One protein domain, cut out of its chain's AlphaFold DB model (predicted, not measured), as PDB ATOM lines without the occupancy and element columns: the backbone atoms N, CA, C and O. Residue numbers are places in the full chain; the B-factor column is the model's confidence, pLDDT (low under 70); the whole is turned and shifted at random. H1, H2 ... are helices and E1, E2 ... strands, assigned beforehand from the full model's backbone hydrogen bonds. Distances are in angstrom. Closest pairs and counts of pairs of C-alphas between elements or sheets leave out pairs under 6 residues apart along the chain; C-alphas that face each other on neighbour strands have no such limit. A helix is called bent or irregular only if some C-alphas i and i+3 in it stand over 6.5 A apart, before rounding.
ATOM      1  N   ASN A 281     -43.551 -36.579  38.308       95.81
ATOM      2  CA  ASN A 281     -44.566 -35.512  38.378       95.81
ATOM      3  C   ASN A 281     -45.902 -35.954  38.990       95.81
ATOM      4  O   ASN A 281     -46.731 -35.116  39.325       95.81
ATOM      5  N   SER A 282     -46.141 -37.262  39.084       96.94
ATOM      6  CA  SER A 282     -47.371 -37.796  39.663       96.94
ATOM      7  C   SER A 282     -47.259 -38.101  41.156       96.94
ATOM      8  O   SER A 282     -48.229 -38.608  41.712       96.94
ATOM      9  N   LEU A 283     -46.096 -37.849  41.775       98.06
ATOM     10  CA  LEU A 283     -45.814 -38.130  43.183       98.06
ATOM     11  C   LEU A 283     -46.966 -37.671  44.087       98.06
ATOM     12  O   LEU A 283     -47.435 -36.538  43.982       98.06
ATOM     13  N   ARG A 284     -47.413 -38.560  44.977       97.88
ATOM     14  CA  ARG A 284     -48.479 -38.292  45.951       97.88
ATOM     15  C   ARG A 284     -48.277 -39.101  47.231       97.88
ATOM     16  O   ARG A 284     -47.578 -40.113  47.224       97.88
ATOM     17  N   ALA A 285     -48.910 -38.668  48.319       98.44
ATOM     18  CA  ALA A 285     -48.962 -39.446  49.552       98.44
ATOM     19  C   ALA A 285     -49.560 -40.840  49.296       98.44
ATOM     20  O   ALA A 285     -50.446 -40.998  48.455       98.44
ATOM     21  N   GLY A 286     -49.058 -41.852  50.003       98.25
ATOM     22  CA  GLY A 286     -49.423 -43.255  49.798       98.25
ATOM     23  C   GLY A 286     -48.606 -43.985  48.724       98.25
ATOM     24  O   GLY A 286     -48.676 -45.216  48.660       98.25
ATOM     25  N   ASP A 287     -47.806 -43.267  47.927       98.69
ATOM     26  CA  ASP A 287     -46.850 -43.876  47.001       98.69
ATOM     27  C   ASP A 287     -45.726 -44.621  47.758       98.69
ATOM     28  O   ASP A 287     -45.464 -44.411  48.945       98.69
ATOM     29  N   ILE A 288     -45.043 -45.506  47.036       98.56
ATOM     30  CA  ILE A 288     -43.920 -46.316  47.505       98.56
ATOM     31  C   ILE A 288     -42.637 -45.736  46.917       98.56
ATOM     32  O   ILE A 288     -42.478 -45.722  45.698       98.56
ATOM     33  N   LEU A 289     -41.676 -45.340  47.745       98.50
ATOM     34  CA  LEU A 289     -40.291 -45.205  47.298       98.50
ATOM     35  C   LEU A 289     -39.560 -46.509  47.623       98.50
ATOM     36  O   LEU A 289     -39.641 -47.011  48.740       98.50
ATOM     37  N   LEU A 290     -38.876 -47.095  46.642       97.69
ATOM     38  CA  LEU A 290     -38.207 -48.385  46.808       97.69
ATOM     39  C   LEU A 290     -36.731 -48.305  46.421       97.69
ATOM     40  O   LEU A 290     -36.386 -48.178  45.250       97.69
ATOM     41  N   LYS A 291     -35.844 -48.463  47.396       95.56
ATOM     42  CA  LYS A 291     -34.404 -48.602  47.177       95.56
ATOM     43  C   LYS A 291     -34.053 -50.086  47.053       95.56
ATOM     44  O   LYS A 291     -34.263 -50.850  47.994       95.56
ATOM     45  N   ARG A 292     -33.493 -50.508  45.917       92.12
ATOM     46  CA  ARG A 292     -32.939 -51.857  45.720       92.12
ATOM     47  C   ARG A 292     -31.564 -51.787  45.077       92.12
ATOM     48  O   ARG A 292     -31.402 -51.215  44.008       92.12
ATOM     49  N   TRP A 293     -30.596 -52.426  45.726       89.12
ATOM     50  CA  TRP A 293     -29.200 -52.502  45.284       89.12
ATOM     51  C   TRP A 293     -28.731 -53.933  44.994       89.12
ATOM     52  O   TRP A 293     -27.580 -54.137  44.635       89.12
ATOM     53  N   GLN A 294     -29.609 -54.925  45.139       85.88
ATOM     54  CA  GLN A 294     -29.329 -56.332  44.863       85.88
ATOM     55  C   GLN A 294     -30.593 -57.033  44.355       85.88
ATOM     56  O   GLN A 294     -31.700 -56.722  44.808       85.88
ATOM     57  N   ARG A 295     -30.459 -57.984  43.418       83.25
ATOM     58  CA  ARG A 295     -31.602 -58.771  42.915       83.25
ATOM     59  C   ARG A 295     -32.175 -59.694  43.977       83.25
ATOM     60  O   ARG A 295     -33.397 -59.822  44.088       83.25
ATOM     61  N   ARG A 296     -31.301 -60.349  44.739       80.88
ATOM     62  CA  ARG A 296     -31.653 -61.243  45.847       80.88
ATOM     63  C   ARG A 296     -31.306 -60.556  47.156       80.88
ATOM     64  O   ARG A 296     -30.270 -59.919  47.242       80.88
ATOM     65  N   GLY A 297     -32.175 -60.696  48.147       75.81
ATOM     66  CA  GLY A 297     -32.018 -60.030  49.433       75.81
ATOM     67  C   GLY A 297     -32.857 -58.765  49.561       75.81
ATOM     68  O   GLY A 297     -33.737 -58.469  48.739       75.81
ATOM     69  N   ILE A 298     -32.579 -58.057  50.645       80.88
ATOM     70  CA  ILE A 298     -33.375 -56.950  51.158       80.88
ATOM     71  C   ILE A 298     -33.094 -55.661  50.378       80.88
ATOM     72  O   ILE A 298     -31.980 -55.419  49.908       80.88
ATOM     73  N   GLY A 299     -34.132 -54.852  50.214       88.81
ATOM     74  CA  GLY A 299     -34.067 -53.439  49.865       88.81
ATOM     75  C   GLY A 299     -34.724 -52.606  50.963       88.81
ATOM     76  O   GLY A 299     -35.243 -53.156  51.930       88.81
ATOM     77  N   HIS A 300     -34.737 -51.289  50.793       93.62
ATOM     78  CA  HIS A 300     -35.371 -50.365  51.729       93.62
ATOM     79  C   HIS A 300     -36.625 -49.764  51.092       93.62
ATOM     80  O   HIS A 300     -36.583 -49.336  49.937       93.62
ATOM     81  N   VAL A 301     -37.740 -49.752  51.821       96.25
ATOM     82  CA  VAL A 301     -39.042 -49.265  51.340       96.25
ATOM     83  C   VAL A 301     -39.497 -48.100  52.206       96.25
ATOM     84  O   VAL A 301     -39.495 -48.209  53.426       96.25
ATOM     85  N   MET A 302     -39.895 -46.997  51.585       97.81
ATOM     86  CA  MET A 302     -40.383 -45.819  52.293       97.81
ATOM     87  C   MET A 302     -41.783 -45.465  51.799       97.81
ATOM     88  O   MET A 302     -42.076 -45.548  50.602       97.81
ATOM     89  N   LEU A 303     -42.650 -45.090  52.734       98.44
ATOM     90  CA  LEU A 303     -44.000 -44.610  52.467       98.44
ATOM     91  C   LEU A 303     -43.929 -43.117  52.164       98.44
ATOM     92  O   LEU A 303     -43.453 -42.362  53.002       98.44
ATOM     93  N   VAL A 304     -44.424 -42.665  51.015       98.62
ATOM     94  CA  VAL A 304     -44.556 -41.223  50.770       98.62
ATOM     95  C   VAL A 304     -45.660 -40.678  51.669       98.62
ATOM     96  O   VAL A 304     -46.808 -41.114  51.572       98.62
ATOM     97  N   LYS A 305     -45.301 -39.758  52.567       97.00
ATOM     98  CA  LYS A 305     -46.163 -39.290  53.652       97.00
ATOM     99  C   LYS A 305     -46.882 -37.999  53.292       97.00
ATOM    100  O   LYS A 305     -48.104 -37.981  53.311       97.00
ATOM    101  N   THR A 306     -46.146 -36.951  52.938       96.06
ATOM    102  CA  THR A 306     -46.711 -35.646  52.558       96.06
ATOM    103  C   THR A 306     -46.198 -35.240  51.189       96.06
ATOM    104  O   THR A 306     -45.047 -35.527  50.847       96.06
ATOM    105  N   VAL A 307     -47.051 -34.589  50.393       95.62
ATOM    106  CA  VAL A 307     -46.656 -34.034  49.095       95.62
ATOM    107  C   VAL A 307     -47.337 -32.690  48.890       95.62
ATOM    108  O   VAL A 307     -48.524 -32.599  48.606       95.62
ATOM    109  N   GLN A 308     -46.557 -31.621  48.982       92.12
ATOM    110  CA  GLN A 308     -47.040 -30.255  48.849       92.12
ATOM    111  C   GLN A 308     -46.498 -29.631  47.570       92.12
ATOM    112  O   GLN A 308     -45.286 -29.541  47.364       92.12
ATOM    113  N   GLN A 309     -47.408 -29.154  46.723       89.31
ATOM    114  CA  GLN A 309     -47.049 -28.355  45.556       89.31
ATOM    115  C   GLN A 309     -46.514 -26.990  46.000       89.31
ATOM    116  O   GLN A 309     -47.046 -26.357  46.916       89.31
ATOM    117  N   ARG A 310     -45.454 -26.530  45.344       85.62
ATOM    118  CA  ARG A 310     -44.777 -25.256  45.603       85.62
ATOM    119  C   ARG A 310     -44.715 -24.433  44.307       85.62
ATOM    120  O   ARG A 310     -44.948 -24.974  43.224       85.62
ATOM    121  N   PRO A 311     -44.439 -23.118  44.383       80.25
ATOM    122  CA  PRO A 311     -44.265 -22.295  43.188       80.25
ATOM    123  C   PRO A 311     -43.224 -22.878  42.221       80.25
ATOM    124  O   PRO A 311     -42.312 -23.588  42.639       80.25
ATOM    125  N   HIS A 312     -43.338 -22.530  40.937       85.88
ATOM    126  CA  HIS A 312     -42.432 -22.992  39.873       85.88
ATOM    127  C   HIS A 312     -42.410 -24.518  39.676       85.88
ATOM    128  O   HIS A 312     -41.357 -25.081  39.387       85.88
ATOM    129  N   ASP A 313     -43.563 -25.173  39.840       88.31
ATOM    130  CA  ASP A 313     -43.746 -26.619  39.642       88.31
ATOM    131  C   ASP A 313     -42.827 -27.489  40.526       88.31
ATOM    132  O   ASP A 313     -42.489 -28.623  40.182       88.31
ATOM    133  N   LYS A 314     -42.413 -26.951  41.681       91.06
ATOM    134  CA  LYS A 314     -41.616 -27.668  42.681       91.06
ATOM    135  C   LYS A 314     -42.505 -28.460  43.632       91.06
ATOM    136  O   LYS A 314     -43.644 -28.086  43.907       91.06
ATOM    137  N   ILE A 315     -41.946 -29.521  44.202       93.56
ATOM    138  CA  ILE A 315     -42.630 -30.404  45.146       93.56
ATOM    139  C   ILE A 315     -41.836 -30.462  46.452       93.56
ATOM    140  O   ILE A 315     -40.652 -30.787  46.458       93.56
ATOM    141  N   ALA A 316     -42.485 -30.171  47.575       90.50
ATOM    142  CA  ALA A 316     -41.971 -30.544  48.889       90.50
ATOM    143  C   ALA A 316     -42.585 -31.891  49.265       90.50
ATOM    144  O   ALA A 316     -43.807 -32.021  49.280       90.50
ATOM    145  N   ALA A 317     -41.753 -32.890  49.537       94.81
ATOM    146  CA  ALA A 317     -42.214 -34.215  49.920       94.81
ATOM    147  C   ALA A 317     -41.484 -34.693  51.170       94.81
ATOM    148  O   ALA A 317     -40.316 -34.358  51.373       94.81
ATOM    149  N   GLN A 318     -42.177 -35.497  51.969       96.06
ATOM    150  CA  GLN A 318     -41.585 -36.250  53.070       96.06
ATOM    151  C   GLN A 318     -41.974 -37.717  52.954       96.06
ATOM    152  O   GLN A 318     -43.052 -38.050  52.447       96.06
ATOM    153  N   VAL A 319     -41.102 -38.598  53.424       97.69
ATOM    154  CA  VAL A 319     -41.371 -40.035  53.501       97.69
ATOM    155  C   VAL A 319     -41.347 -40.511  54.945       97.69
ATOM    156  O   VAL A 319     -40.828 -39.834  55.822       97.69
ATOM    157  N   ALA A 320     -41.898 -41.692  55.195       96.94
ATOM    158  CA  ALA A 320     -41.703 -42.408  56.438       96.94
ATOM    159  C   ALA A 320     -40.997 -43.742  56.189       96.94
ATOM    160  O   ALA A 320     -41.325 -44.463  55.238       96.94
ATOM    161  N   SER A 321     -40.040 -44.081  57.052       91.44
ATOM    162  CA  SER A 321     -39.189 -45.261  56.903       91.44
ATOM    163  C   SER A 321     -39.235 -46.157  58.150       91.44
ATOM    164  O   SER A 321     -39.043 -45.697  59.275       91.44
ATOM    165  N   GLY A 322     -39.490 -47.455  57.962       89.88
ATOM    166  CA  GLY A 322     -39.167 -48.496  58.953       89.88
ATOM    167  C   GLY A 322     -37.739 -49.017  58.742       89.88
ATOM    168  O   GLY A 322     -37.077 -48.621  57.787       89.88
ATOM    169  N   SER A 323     -37.240 -49.937  59.568       84.00
ATOM    170  CA  SER A 323     -35.892 -50.520  59.382       84.00
ATOM    171  C   SER A 323     -35.829 -51.978  59.820       84.00
ATOM    172  O   SER A 323     -36.777 -52.480  60.410       84.00
ATOM    173  N   MET A 324     -34.721 -52.653  59.506       74.56
ATOM    174  CA  MET A 324     -34.290 -53.871  60.195       74.56
ATOM    175  C   MET A 324     -33.040 -53.563  61.037       74.56
ATOM    176  O   MET A 324     -32.142 -52.903  60.503       74.56
ATOM    177  N   PRO A 325     -32.959 -54.008  62.308       77.56
ATOM    178  CA  PRO A 325     -34.049 -54.578  63.118       77.56
ATOM    179  C   PRO A 325     -35.298 -53.685  63.148       77.56
ATOM    180  O   PRO A 325     -35.192 -52.481  62.878       77.56
ATOM    181  N   ARG A 326     -36.477 -54.282  63.384       87.12
ATOM    182  CA  ARG A 326     -37.752 -53.545  63.354       87.12
ATOM    183  C   ARG A 326     -37.694 -52.355  64.304       87.12
ATOM    184  O   ARG A 326     -37.196 -52.447  65.421       87.12
ATOM    185  N   ARG A 327     -38.209 -51.217  63.845       87.81
ATOM    186  CA  ARG A 327     -38.311 -49.996  64.649       87.81
ATOM    187  C   ARG A 327     -39.593 -49.263  64.324       87.81
ATOM    188  O   ARG A 327     -40.141 -49.426  63.234       87.81
ATOM    189  N   GLN A 328     -40.041 -48.425  65.253       92.50
ATOM    190  CA  GLN A 328     -41.093 -47.462  64.958       92.50
ATOM    191  C   GLN A 328     -40.675 -46.614  63.748       92.50
ATOM    192  O   GLN A 328     -39.501 -46.231  63.622       92.50
ATOM    193  N   ALA A 329     -41.616 -46.385  62.829       94.00
ATOM    194  CA  ALA A 329     -41.332 -45.658  61.601       94.00
ATOM    195  C   ALA A 329     -40.812 -44.249  61.928       94.00
ATOM    196  O   ALA A 329     -41.314 -43.606  62.843       94.00
ATOM    197  N   VAL A 330     -39.815 -43.777  61.186       92.50
ATOM    198  CA  VAL A 330     -39.303 -42.407  61.306       92.50
ATOM    199  C   VAL A 330     -39.969 -41.584  60.223       92.50
ATOM    200  O   VAL A 330     -39.990 -42.010  59.068       92.50
ATOM    201  N   TRP A 331     -40.536 -40.446  60.603       94.25
ATOM    202  CA  TRP A 331     -40.959 -39.409  59.677       94.25
ATOM    203  C   TRP A 331     -39.712 -38.643  59.238       94.25
ATOM    204  O   TRP A 331     -39.079 -37.946  60.022       94.25
ATOM    205  N   GLU A 332     -39.320 -38.816  57.981       90.62
ATOM    206  CA  GLU A 332     -38.086 -38.247  57.453       90.62
ATOM    207  C   GLU A 332     -38.247 -36.747  57.177       90.62
ATOM    208  O   GLU A 332     -39.291 -36.270  56.707       90.62
ATOM    209  N   SER A 333     -37.174 -35.992  57.400       86.69
ATOM    210  CA  SER A 333     -37.115 -34.588  57.004       86.69
ATOM    211  C   SER A 333     -37.205 -34.440  55.475       86.69
ATOM    212  O   SER A 333     -37.052 -35.398  54.706       86.69
ATOM    213  N   GLN A 334     -37.431 -33.213  54.996       85.44
ATOM    214  CA  GLN A 334     -37.380 -32.931  53.555       85.44
ATOM    215  C   GLN A 334     -35.971 -33.152  52.979       85.44
ATOM    216  O   GLN A 334     -35.843 -33.596  51.836       85.44
ATOM    217  N   ALA A 335     -34.927 -32.891  53.772       83.62
ATOM    218  CA  ALA A 335     -33.534 -33.119  53.409       83.62
ATOM    219  C   ALA A 335     -33.254 -34.616  53.190       83.62
ATOM    220  O   ALA A 335     -32.843 -35.008  52.094       83.62
ATOM    221  N   SER A 336     -33.588 -35.457  54.178       87.88
ATOM    222  CA  SER A 336     -33.456 -36.921  54.090       87.88
ATOM    223  C   SER A 336     -34.267 -37.462  52.918       87.88
ATOM    224  O   SER A 336     -33.769 -38.207  52.071       87.88
ATOM    225  N   THR A 337     -35.504 -36.984  52.783       92.38
ATOM    226  CA  THR A 337     -36.385 -37.364  51.680       92.38
ATOM    227  C   THR A 337     -35.762 -37.048  50.322       92.38
ATOM    228  O   THR A 337     -35.763 -37.905  49.435       92.38
ATOM    229  N   LYS A 338     -35.179 -35.858  50.147       92.38
ATOM    230  CA  LYS A 338     -34.496 -35.490  48.905       92.38
ATOM    231  C   LYS A 338     -33.342 -36.441  48.600       92.38
ATOM    232  O   LYS A 338     -33.308 -36.978  47.494       92.38
ATOM    233  N   LEU A 339     -32.472 -36.708  49.579       90.44
ATOM    234  CA  LEU A 339     -31.354 -37.647  49.433       90.44
ATOM    235  C   LEU A 339     -31.831 -39.044  49.010       90.44
ATOM    236  O   LEU A 339     -31.200 -39.691  48.174       90.44
ATOM    237  N   LEU A 340     -32.964 -39.504  49.545       93.56
ATOM    238  CA  LEU A 340     -33.555 -40.792  49.188       93.56
ATOM    239  C   LEU A 340     -34.081 -40.807  47.746       93.56
ATOM    240  O   LEU A 340     -33.784 -41.746  47.007       93.56
ATOM    241  N   PHE A 341     -34.825 -39.781  47.326       96.81
ATOM    242  CA  PHE A 341     -35.405 -39.702  45.979       96.81
ATOM    243  C   PHE A 341     -34.365 -39.518  44.870       96.81
ATOM    244  O   PHE A 341     -34.580 -39.994  43.755       96.81
ATOM    245  N   THR A 342     -33.249 -38.845  45.157       95.19
ATOM    246  CA  THR A 342     -32.167 -38.624  44.186       95.19
ATOM    247  C   THR A 342     -31.119 -39.735  44.190       95.19
ATOM    248  O   THR A 342     -30.171 -39.682  43.414       95.19
ATOM    249  N   ASN A 343     -31.276 -40.762  45.029       93.56
ATOM    250  CA  ASN A 343     -30.339 -41.876  45.096       93.56
ATOM    251  C   ASN A 343     -30.550 -42.856  43.934       93.56
ATOM    252  O   ASN A 343     -31.631 -43.435  43.796       93.56
ATOM    253  N   ASP A 344     -29.501 -43.156  43.169       95.25
ATOM    254  CA  ASP A 344     -29.571 -44.098  42.042       95.25
ATOM    255  C   ASP A 344     -29.967 -45.530  42.438       95.25
ATOM    256  O   ASP A 344     -30.588 -46.255  41.655       95.25
ATOM    257  N   LYS A 345     -29.746 -45.938  43.694       94.69
ATOM    258  CA  LYS A 345     -30.241 -47.227  44.214       94.69
ATOM    259  C   LYS A 345     -31.774 -47.279  44.286       94.69
ATOM    260  O   LYS A 345     -32.333 -48.337  44.566       94.69
ATOM    261  N   THR A 346     -32.486 -46.184  44.019       94.94
ATOM    262  CA  THR A 346     -33.942 -46.163  43.803       94.94
ATOM    263  C   THR A 346     -34.314 -46.424  42.335       94.94
ATOM    264  O   THR A 346     -35.273 -45.886  41.791       94.94
ATOM    265  N   GLY A 347     -33.576 -47.312  41.665       93.50
ATOM    266  CA  GLY A 347     -33.855 -47.700  40.281       93.50
ATOM    267  C   GLY A 347     -33.463 -46.639  39.252       93.50
ATOM    268  O   GLY A 347     -34.173 -46.498  38.253       93.50
ATOM    269  N   GLY A 348     -32.388 -45.901  39.537       95.62
ATOM    270  CA  GLY A 348     -31.766 -44.881  38.700       95.62
ATOM    271  C   GLY A 348     -30.739 -45.418  37.705       95.62
ATOM    272  O   GLY A 348     -30.815 -46.572  37.266       95.62
ATOM    273  N   GLU A 349     -29.790 -44.557  37.341       95.25
ATOM    274  CA  GLU A 349     -28.673 -44.889  36.452       95.25
ATOM    275  C   GLU A 349     -27.569 -45.646  37.225       95.25
ATOM    276  O   GLU A 349     -27.535 -45.645  38.449       95.25
ATOM    277  N   GLY A 350     -26.669 -46.343  36.524       94.50
ATOM    278  CA  GLY A 350     -25.561 -47.080  37.151       94.50
ATOM    279  C   GLY A 350     -25.860 -48.537  37.526       94.50
ATOM    280  O   GLY A 350     -26.918 -49.093  37.213       94.50
ATOM    281  N   GLU A 351     -24.871 -49.169  38.159       94.88
ATOM    282  CA  GLU A 351     -24.828 -50.602  38.465       94.88
ATOM    283  C   GLU A 351     -24.448 -50.847  39.932       94.88
ATOM    284  O   GLU A 351     -23.784 -50.025  40.570       94.88
ATOM    285  N   ASN A 352     -24.891 -51.980  40.473       88.50
ATOM    286  CA  ASN A 352     -24.433 -52.477  41.765       88.50
ATOM    287  C   ASN A 352     -23.073 -53.193  41.643       88.50
ATOM    288  O   ASN A 352     -22.523 -53.352  40.554       88.50
ATOM    289  N   ASN A 353     -22.547 -53.678  42.770       82.62
ATOM    290  CA  ASN A 353     -21.259 -54.382  42.819       82.62
ATOM    291  C   ASN A 353     -21.238 -55.701  42.019       82.62
ATOM    292  O   ASN A 353     -20.162 -56.182  41.674       82.62
ATOM    293  N   ASP A 354     -22.408 -56.262  41.699       83.19
ATOM    294  CA  ASP A 354     -22.558 -57.471  40.883       83.19
ATOM    295  C   ASP A 354     -22.655 -57.162  39.372       83.19
ATOM    296  O   ASP A 354     -22.817 -58.078  38.562       83.19
ATOM    297  N   GLY A 355     -22.575 -55.885  38.971       91.06
ATOM    298  CA  GLY A 355     -22.745 -55.436  37.583       91.06
ATOM    299  C   GLY A 355     -24.204 -55.419  37.111       91.06
ATOM    300  O   GLY A 355     -24.481 -55.394  35.912       91.06
ATOM    301  N   GLU A 356     -25.169 -55.474  38.032       93.94
ATOM    302  CA  GLU A 356     -26.590 -55.357  37.719       93.94
ATOM    303  C   GLU A 356     -27.024 -53.892  37.736       93.94
ATOM    304  O   GLU A 356     -26.815 -53.178  38.718       93.94
ATOM    305  N   ARG A 357     -27.702 -53.445  36.676       96.31
ATOM    306  CA  ARG A 357     -28.219 -52.073  36.600       96.31
ATOM    307  C   ARG A 357     -29.296 -51.846  37.653       96.31
ATOM    308  O   ARG A 357     -30.243 -52.631  37.733       96.31
ATOM    309  N   TYR A 358     -29.229 -50.738  38.392       96.44
ATOM    310  CA  TYR A 358     -30.210 -50.449  39.450       96.44
ATOM    311  C   TYR A 358     -31.653 -50.427  38.929       96.44
ATOM    312  O   TYR A 358     -32.561 -50.959  39.572       96.44
ATOM    313  N   VAL A 359     -31.873 -49.879  37.730       96.44
ATOM    314  CA  VAL A 359     -33.188 -49.864  37.069       96.44
ATOM    315  C   VAL A 359     -33.781 -51.265  36.838       96.44
ATOM    316  O   VAL A 359     -35.005 -51.420  36.845       96.44
ATOM    317  N   ASP A 360     -32.960 -52.307  36.690       95.12
ATOM    318  CA  ASP A 360     -33.427 -53.682  36.459       95.12
ATOM    319  C   ASP A 360     -33.820 -54.405  37.758       95.12
ATOM    320  O   ASP A 360     -34.435 -55.471  37.716       95.12
ATOM    321  N   LEU A 361     -33.519 -53.821  38.921       94.81
ATOM    322  CA  LEU A 361     -33.821 -54.406  40.232       94.81
ATOM    323  C   LEU A 361     -35.255 -54.128  40.708       94.81
ATOM    324  O   LEU A 361     -35.687 -54.691  41.717       94.81
ATOM    325  N   GLY A 362     -35.989 -53.281  39.981       93.56
ATOM    326  CA  GLY A 362     -37.395 -52.959  40.232       93.56
ATOM    327  C   GLY A 362     -37.639 -51.874  41.284       93.56
ATOM    328  O   GLY A 362     -38.761 -51.759  41.765       93.56
ATOM    329  N   GLY A 363     -36.623 -51.074  41.630       95.19
ATOM    330  CA  GLY A 363     -36.740 -49.936  42.554       95.19
ATOM    331  C   GLY A 363     -37.420 -48.677  41.981       95.19
ATOM    332  O   GLY A 363     -37.840 -48.626  40.821       95.19
ATOM    333  N   GLY A 364     -37.508 -47.641  42.811       97.12
ATOM    334  CA  GLY A 364     -37.961 -46.274  42.529       97.12
ATOM    335  C   GLY A 364     -39.363 -45.952  43.008       97.12
ATOM    336  O   GLY A 364     -39.913 -46.683  43.826       97.12
ATOM    337  N   LEU A 365     -39.938 -44.863  42.488       98.38
ATOM    338  CA  LEU A 365     -41.325 -44.488  42.763       98.38
ATOM    339  C   LEU A 365     -42.290 -45.532  42.178       98.38
ATOM    340  O   LEU A 365     -42.316 -45.748  40.958       98.38
ATOM    341  N   LYS A 366     -43.068 -46.173  43.044       98.19
ATOM    342  CA  LYS A 366     -44.064 -47.189  42.709       98.19
ATOM    343  C   LYS A 366     -45.398 -46.911  43.405       98.19
ATOM    344  O   LYS A 366     -45.475 -46.139  44.353       98.19
ATOM    345  N   ARG A 367     -46.450 -47.576  42.937       98.06
ATOM    346  CA  ARG A 367     -47.804 -47.558  43.505       98.06
ATOM    347  C   ARG A 367     -48.357 -48.958  43.607       98.06
ATOM    348  O   ARG A 367     -48.099 -49.778  42.727       98.06
ATOM    349  N   PHE A 368     -49.151 -49.219  44.638       98.38
ATOM    350  CA  PHE A 368     -49.894 -50.470  44.724       98.38
ATOM    351  C   PHE A 368     -50.834 -50.616  43.531       98.38
ATOM    352  O   PHE A 368     -51.523 -49.677  43.139       98.38
ATOM    353  N   LEU A 369     -50.900 -51.822  42.980       98.00
ATOM    354  CA  LEU A 369     -51.980 -52.157  42.064       98.00
ATOM    355  C   LEU A 369     -53.300 -52.245  42.832       98.00
ATOM    356  O   LEU A 369     -53.342 -52.586  44.018       98.00
ATOM    357  N   VAL A 370     -54.398 -51.975  42.133       97.62
ATOM    358  CA  VAL A 370     -55.745 -52.195  42.659       97.62
ATOM    359  C   VAL A 370     -56.255 -53.548  42.185       97.62
ATOM    360  O   VAL A 370     -56.089 -53.917  41.019       97.62
ATOM    361  N   ALA A 371     -56.876 -54.301  43.090       97.25
ATOM    362  CA  ALA A 371     -57.532 -55.548  42.734       97.25
ATOM    363  C   ALA A 371     -58.931 -55.255  42.176       97.25
ATOM    364  O   ALA A 371     -59.707 -54.518  42.773       97.25
ATOM    365  N   GLU A 372     -59.279 -55.863  41.046       95.56
ATOM    366  CA  GLU A 372     -60.596 -55.739  40.421       95.56
ATOM    367  C   GLU A 372     -61.093 -57.113  39.967       95.56
ATOM    368  O   GLU A 372     -60.313 -57.968  39.534       95.56
ATOM    369  N   LEU A 373     -62.406 -57.331  40.046       95.00
ATOM    370  CA  LEU A 373     -63.028 -58.510  39.467       95.00
ATOM    371  C   LEU A 373     -63.287 -58.290  37.972       95.00
ATOM    372  O   LEU A 373     -64.142 -57.498  37.589       95.00
ATOM    373  N   SER A 374     -62.591 -59.039  37.118       94.12
ATOM    374  CA  SER A 374     -62.729 -58.935  35.663       94.12
ATOM    375  C   SER A 374     -62.676 -60.306  34.996       94.12
ATOM    376  O   SER A 374     -61.786 -61.125  35.247       94.12
ATOM    377  N   GLY A 375     -63.672 -60.594  34.151       92.69
ATOM    378  CA  GLY A 375     -63.814 -61.905  33.508       92.69
ATOM    379  C   GLY A 375     -64.012 -63.052  34.508       92.69
ATOM    380  O   GLY A 375     -63.509 -64.150  34.291       92.69
ATOM    381  N   GLY A 376     -64.687 -62.787  35.634       95.69
ATOM    382  CA  GLY A 376     -64.967 -63.777  36.682       95.69
ATOM    383  C   GLY A 376     -63.781 -64.127  37.588       95.69
ATOM    384  O   GLY A 376     -63.910 -65.021  38.422       95.69
ATOM    385  N   SER A 377     -62.642 -63.442  37.449       97.00
ATOM    386  CA  SER A 377     -61.460 -63.622  38.302       97.00
ATOM    387  C   SER A 377     -60.931 -62.287  38.814       97.00
ATOM    388  O   SER A 377     -61.036 -61.267  38.138       97.00
ATOM    389  N   TRP A 378     -60.335 -62.308  40.001       97.25
ATOM    390  CA  TRP A 378     -59.601 -61.184  40.566       97.25
ATOM    391  C   TRP A 378     -58.321 -60.934  39.777       97.25
ATOM    392  O   TRP A 378     -57.623 -61.879  39.404       97.25
ATOM    393  N   ARG A 379     -58.013 -59.667  39.511       96.69
ATOM    394  CA  ARG A 379     -56.795 -59.230  38.823       96.69
ATOM    395  C   ARG A 379     -56.259 -57.973  39.480       96.69
ATOM    396  O   ARG A 379     -57.036 -57.068  39.760       96.69
ATOM    397  N   ASN A 380     -54.944 -57.908  39.648       97.56
ATOM    398  CA  ASN A 380     -54.267 -56.659  39.958       97.56
ATOM    399  C   ASN A 380     -54.111 -55.842  38.675       97.56
ATOM    400  O   ASN A 380     -53.811 -56.392  37.609       97.56
ATOM    401  N   ARG A 381     -54.349 -54.535  38.763       97.25
ATOM    402  CA  ARG A 381     -54.224 -53.615  37.633       97.25
ATOM    403  C   ARG A 381     -53.836 -52.208  38.071       97.25
ATOM    404  O   ARG A 381     -54.057 -51.817  39.215       97.25
ATOM    405  N   VAL A 382     -53.317 -51.441  37.121       98.19
ATOM    406  CA  VAL A 382     -53.194 -49.988  37.224       98.19
ATOM    407  C   VAL A 382     -54.603 -49.400  37.215       98.19
ATOM    408  O   VAL A 382     -55.448 -49.792  36.395       98.19
ATOM    409  N   LEU A 383     -54.871 -48.488  38.150       96.12
ATOM    410  CA  LEU A 383     -56.137 -47.768  38.206       96.12
ATOM    411  C   LEU A 383     -56.309 -46.968  36.901       96.12
ATOM    412  O   LEU A 383     -55.354 -46.320  36.477       96.12
ATOM    413  N   PRO A 384     -57.494 -46.957  36.256       93.44
ATOM    414  CA  PRO A 384     -57.687 -46.233  34.997       93.44
ATOM    415  C   PRO A 384     -57.217 -44.773  35.026       93.44
ATOM    416  O   PRO A 384     -56.644 -44.307  34.050       93.44
ATOM    417  N   ALA A 385     -57.424 -44.081  36.151       94.31
ATOM    418  CA  ALA A 385     -57.026 -42.686  36.338       94.31
ATOM    419  C   ALA A 385     -55.501 -42.471  36.375       94.31
ATOM    420  O   ALA A 385     -55.043 -41.360  36.137       94.31
ATOM    421  N   ASP A 386     -54.719 -43.519  36.641       97.00
ATOM    422  CA  ASP A 386     -53.263 -43.436  36.772       97.00
ATOM    423  C   ASP A 386     -52.522 -43.909  35.509       97.00
ATOM    424  O   ASP A 386     -51.293 -43.830  35.464       97.00
ATOM    425  N   MET A 387     -53.239 -44.375  34.477       96.44
ATOM    426  CA  MET A 387     -52.651 -44.933  33.249       96.44
ATOM    427  C   MET A 387     -51.697 -43.966  32.535       96.44
ATOM    428  O   MET A 387     -50.672 -44.411  32.027       96.44
ATOM    429  N   ASP A 388     -51.984 -42.662  32.545       96.94
ATOM    430  CA  ASP A 388     -51.134 -41.640  31.907       96.94
ATOM    431  C   ASP A 388     -49.841 -41.358  32.693       96.94
ATOM    432  O   ASP A 388     -48.897 -40.762  32.177       96.94
ATOM    433  N   THR A 389     -49.784 -41.796  33.952       96.94
ATOM    434  CA  THR A 389     -48.631 -41.625  34.851       96.94
ATOM    435  C   THR A 389     -47.883 -42.931  35.108       96.94
ATOM    436  O   THR A 389     -46.906 -42.955  35.859       96.94
ATOM    437  N   TRP A 390     -48.340 -44.028  34.506       97.62
ATOM    438  CA  TRP A 390     -47.730 -45.341  34.634       97.62
ATOM    439  C   TRP A 390     -46.527 -45.478  33.700       97.62
ATOM    440  O   TRP A 390     -46.617 -45.254  32.494       97.62
ATOM    441  N   LEU A 391     -45.401 -45.909  34.266       96.56
ATOM    442  CA  LEU A 391     -44.216 -46.318  33.524       96.56
ATOM    443  C   LEU A 391     -44.213 -47.848  33.377       96.56
ATOM    444  O   LEU A 391     -44.076 -48.559  34.379       96.56
ATOM    445  N   PRO A 392     -44.353 -48.402  32.161       94.88
ATOM    446  CA  PRO A 392     -44.270 -49.844  31.970       94.88
ATOM    447  C   PRO A 392     -42.846 -50.344  32.241       94.88
ATOM    448  O   PRO A 392     -41.872 -49.630  32.003       94.88
ATOM    449  N   TRP A 393     -42.700 -51.607  32.652       92.50
ATOM    450  CA  TRP A 393     -41.389 -52.240  32.870       92.50
ATOM    451  C   TRP A 393     -40.413 -52.042  31.701       92.50
ATOM    452  O   TRP A 393     -39.219 -51.797  31.893       92.50
ATOM    453  N   SER A 394     -40.932 -52.112  30.472       93.94
ATOM    454  CA  SER A 394     -40.155 -51.943  29.243       93.94
ATOM    455  C   SER A 394     -39.560 -50.544  29.075       93.94
ATOM    456  O   SER A 394     -38.557 -50.409  28.376       93.94
ATOM    457  N   ASP A 395     -40.128 -49.512  29.709       96.00
ATOM    458  CA  ASP A 395     -39.584 -48.153  29.681       96.00
ATOM    459  C   ASP A 395     -38.419 -48.008  30.668       96.00
ATOM    460  O   ASP A 395     -38.510 -47.420  31.744       96.00
ATOM    461  N   THR A 396     -37.294 -48.616  30.307       96.62
ATOM    462  CA  THR A 396     -36.080 -48.592  31.133       96.62
ATOM    463  C   THR A 396     -35.489 -47.181  31.208       96.62
ATOM    464  O   THR A 396     -34.967 -46.799  32.248       96.62
ATOM    465  N   VAL A 397     -35.601 -46.391  30.135       97.44
ATOM    466  CA  VAL A 397     -35.043 -45.029  30.076       97.44
ATOM    467  C   VAL A 397     -35.819 -44.095  30.999       97.44
ATOM    468  O   VAL A 397     -35.212 -43.425  31.832       97.44
ATOM    469  N   GLY A 398     -37.153 -44.095  30.911       96.94
ATOM    470  CA  GLY A 398     -38.005 -43.301  31.792       96.94
ATOM    471  C   GLY A 398     -37.835 -43.693  33.257       96.94
ATOM    472  O   GLY A 398     -37.716 -42.821  34.116       96.94
ATOM    473  N   ARG A 399     -37.737 -44.998  33.558       97.19
ATOM    474  CA  ARG A 399     -37.520 -45.476  34.933       97.19
ATOM    475  C   ARG A 399     -36.145 -45.093  35.492       97.19
ATOM    476  O   ARG A 399     -36.104 -44.652  36.640       97.19
ATOM    477  N   ALA A 400     -35.069 -45.221  34.711       97.88
ATOM    478  CA  ALA A 400     -33.710 -44.879  35.144       97.88
ATOM    479  C   ALA A 400     -33.512 -43.367  35.346       97.88
ATOM    480  O   ALA A 400     -32.749 -42.954  36.208       97.88
ATOM    481  N   ALA A 401     -34.229 -42.523  34.599       97.88
ATOM    482  CA  ALA A 401     -34.090 -41.070  34.700       97.88
ATOM    483  C   ALA A 401     -34.733 -40.451  35.961       97.88
ATOM    484  O   ALA A 401     -34.539 -39.259  36.208       97.88
ATOM    485  N   ARG A 402     -35.505 -41.220  36.745       97.44
ATOM    486  CA  ARG A 402     -36.324 -40.689  37.851       97.44
ATOM    487  C   ARG A 402     -35.517 -39.972  38.939       97.44
ATOM    488  O   ARG A 402     -35.940 -38.875  39.291       97.44
ATOM    489  N   PRO A 403     -34.385 -40.495  39.452       97.56
ATOM    490  CA  PRO A 403     -33.639 -39.789  40.497       97.56
ATOM    491  C   PRO A 403     -33.157 -38.401  40.064       97.56
ATOM    492  O   PRO A 403     -33.331 -37.429  40.795       97.56
ATOM    493  N   ARG A 404     -32.670 -38.270  38.821       97.12
ATOM    494  CA  ARG A 404     -32.324 -36.970  38.226       97.12
ATOM    495  C   ARG A 404     -33.540 -36.045  38.122       97.12
ATOM    496  O   ARG A 404     -33.451 -34.886  38.509       97.12
ATOM    497  N   GLN A 405     -34.679 -36.557  37.652       97.31
ATOM    498  CA  GLN A 405     -35.925 -35.780  37.577       97.31
ATOM    499  C   GLN A 405     -36.390 -35.307  38.962       97.31
ATOM    500  O   GLN A 405     -36.831 -34.174  39.100       97.31
ATOM    501  N   PHE A 406     -36.251 -36.122  40.011       97.62
ATOM    502  CA  PHE A 406     -36.533 -35.672  41.378       97.62
ATOM    503  C   PHE A 406     -35.561 -34.599  41.866       97.62
ATOM    504  O   PHE A 406     -35.984 -33.710  42.597       97.62
ATOM    505  N   GLY A 407     -34.298 -34.621  41.430       94.06
ATOM    506  CA  GLY A 407     -33.349 -33.538  41.705       94.06
ATOM    507  C   GLY A 407     -33.836 -32.182  41.183       94.06
ATOM    508  O   GLY A 407     -33.625 -31.158  41.833       94.06
ATOM    509  N   GLU A 408     -34.547 -32.186  40.054       94.69
ATOM    510  CA  GLU A 408     -35.162 -31.001  39.450       94.69
ATOM    511  C   GLU A 408     -36.528 -30.659  40.061       94.69
ATOM    512  O   GLU A 408     -36.859 -29.481  40.171       94.69
ATOM    513  N   LEU A 409     -37.329 -31.651  40.454       95.88
ATOM    514  CA  LEU A 409     -38.700 -31.442  40.933       95.88
ATOM    515  C   LEU A 409     -38.782 -31.108  42.417       95.88
ATOM    516  O   LEU A 409     -39.602 -30.281  42.815       95.88
ATOM    517  N   LEU A 410     -37.966 -31.751  43.248       94.12
ATOM    518  CA  LEU A 410     -38.019 -31.522  44.683       94.12
ATOM    519  C   LEU A 410     -37.490 -30.126  45.018       94.12
ATOM    520  O   LEU A 410     -36.568 -29.616  44.368       94.12
TER     521      LEU A 410
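AT A GLANCE: This is residues 281 to 410 of the 699 residues of an uncharacterized protein of Rickettsiales bacterium (UniProt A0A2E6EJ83). A strongly twisted sheet of four strands, curled like part of a barrel, has H1 packed on one face and H5 beside its strands on the same face. From its edge strand E4 the chain runs on into an arm, the hairpin E5 and E6, whose residues 373 to 378 stick out; H3 and H4 follow on the way back to H5. The printed part has 130 residues, with five named helices and six named strands in the order E1 E2 E3 H1 H2 E4 E5 E6 H3 H4 H5, class mixed. The larger sheet runs E3 E2 E1 E4 and the smaller E5 E6, both antiparallel. The whole is compact, with a radius of gyration of the C-alphas of 15.4 A and spans of 46 by 41 by 34 A.

IN THESE COORDINATES: E1 is residues 288 to 291, beginning at C-alpha 288 (-43.920, -46.316, 47.505). E2, residues 300 to 310, is 27.5 A long and bends by 57 degrees at residue 305; E3, residues 314 to 321, is 22.8 A long. E4 is residues 364 to 368, E5 370 to 374 and E6 377 to 381, which begins at C-alpha 377 (-61.460, -63.622, 38.302). H1 is residues 334 to 341, 10.4 A long, H2 358 to 361, H3 384 to 389 and H4 396 to 400. H5, residues 402 to 409, is 10.0 A long and ends at C-alpha 409 (-38.700, -31.442, 40.933). H3 is irregular: C-alphas 385 and 388 are 7.4 A apart.

HOW THE PARTS SIT: E1, E2 and E3 form a meander, each strand the antiparallel neighbour of the one before. N 308 of E2 and O 316 of E3 are 2.8 A apart, N 289 of E1 and O 302 of E2 2.9 A, and N 288 of E1 and O 366 of E4 2.8 A, each within hydrogen-bond range. H1 is on the sheet at a height of 7.8 A, only just over E2, with 3 of its C-alphas falling there; its closest C-alphas to E3 are those of Gln 334 and Gln 318, 5.4 A. H5 is on the same face at a height of 5.6 A, over none of the strands. H1 and H5 touch at Phe 341 and Pro 403, closest C-alphas 5.8 A, running opposite ways at a shallow tilt of 32 degrees, only just short of steep. H2 touches H4, with the C-alphas of Val 359 and Ala 400 closest at 5.4 A. E4 runs on into E5 at 46 degrees; in the hairpin E5 and E6, N 372 and O 379 are 2.9 A apart. H3 is apart from H4. Every O i to N i+4 pair is within hydrogen-bond range in H1, H4 and H5; H3 has 0 of 2, with 2 of 3 O i to N i+3 pairs within range, and H2 is too short for such a pair.

THE WHOLE: The farthest C-alphas, those of Ala 335 and Gly 376, are 47.0 A apart. The printed part has no cut; the links E3 to H1 and H1 to H2 are long. The mean pLDDT of the printed part is 93.5, and no printed residue is under 70.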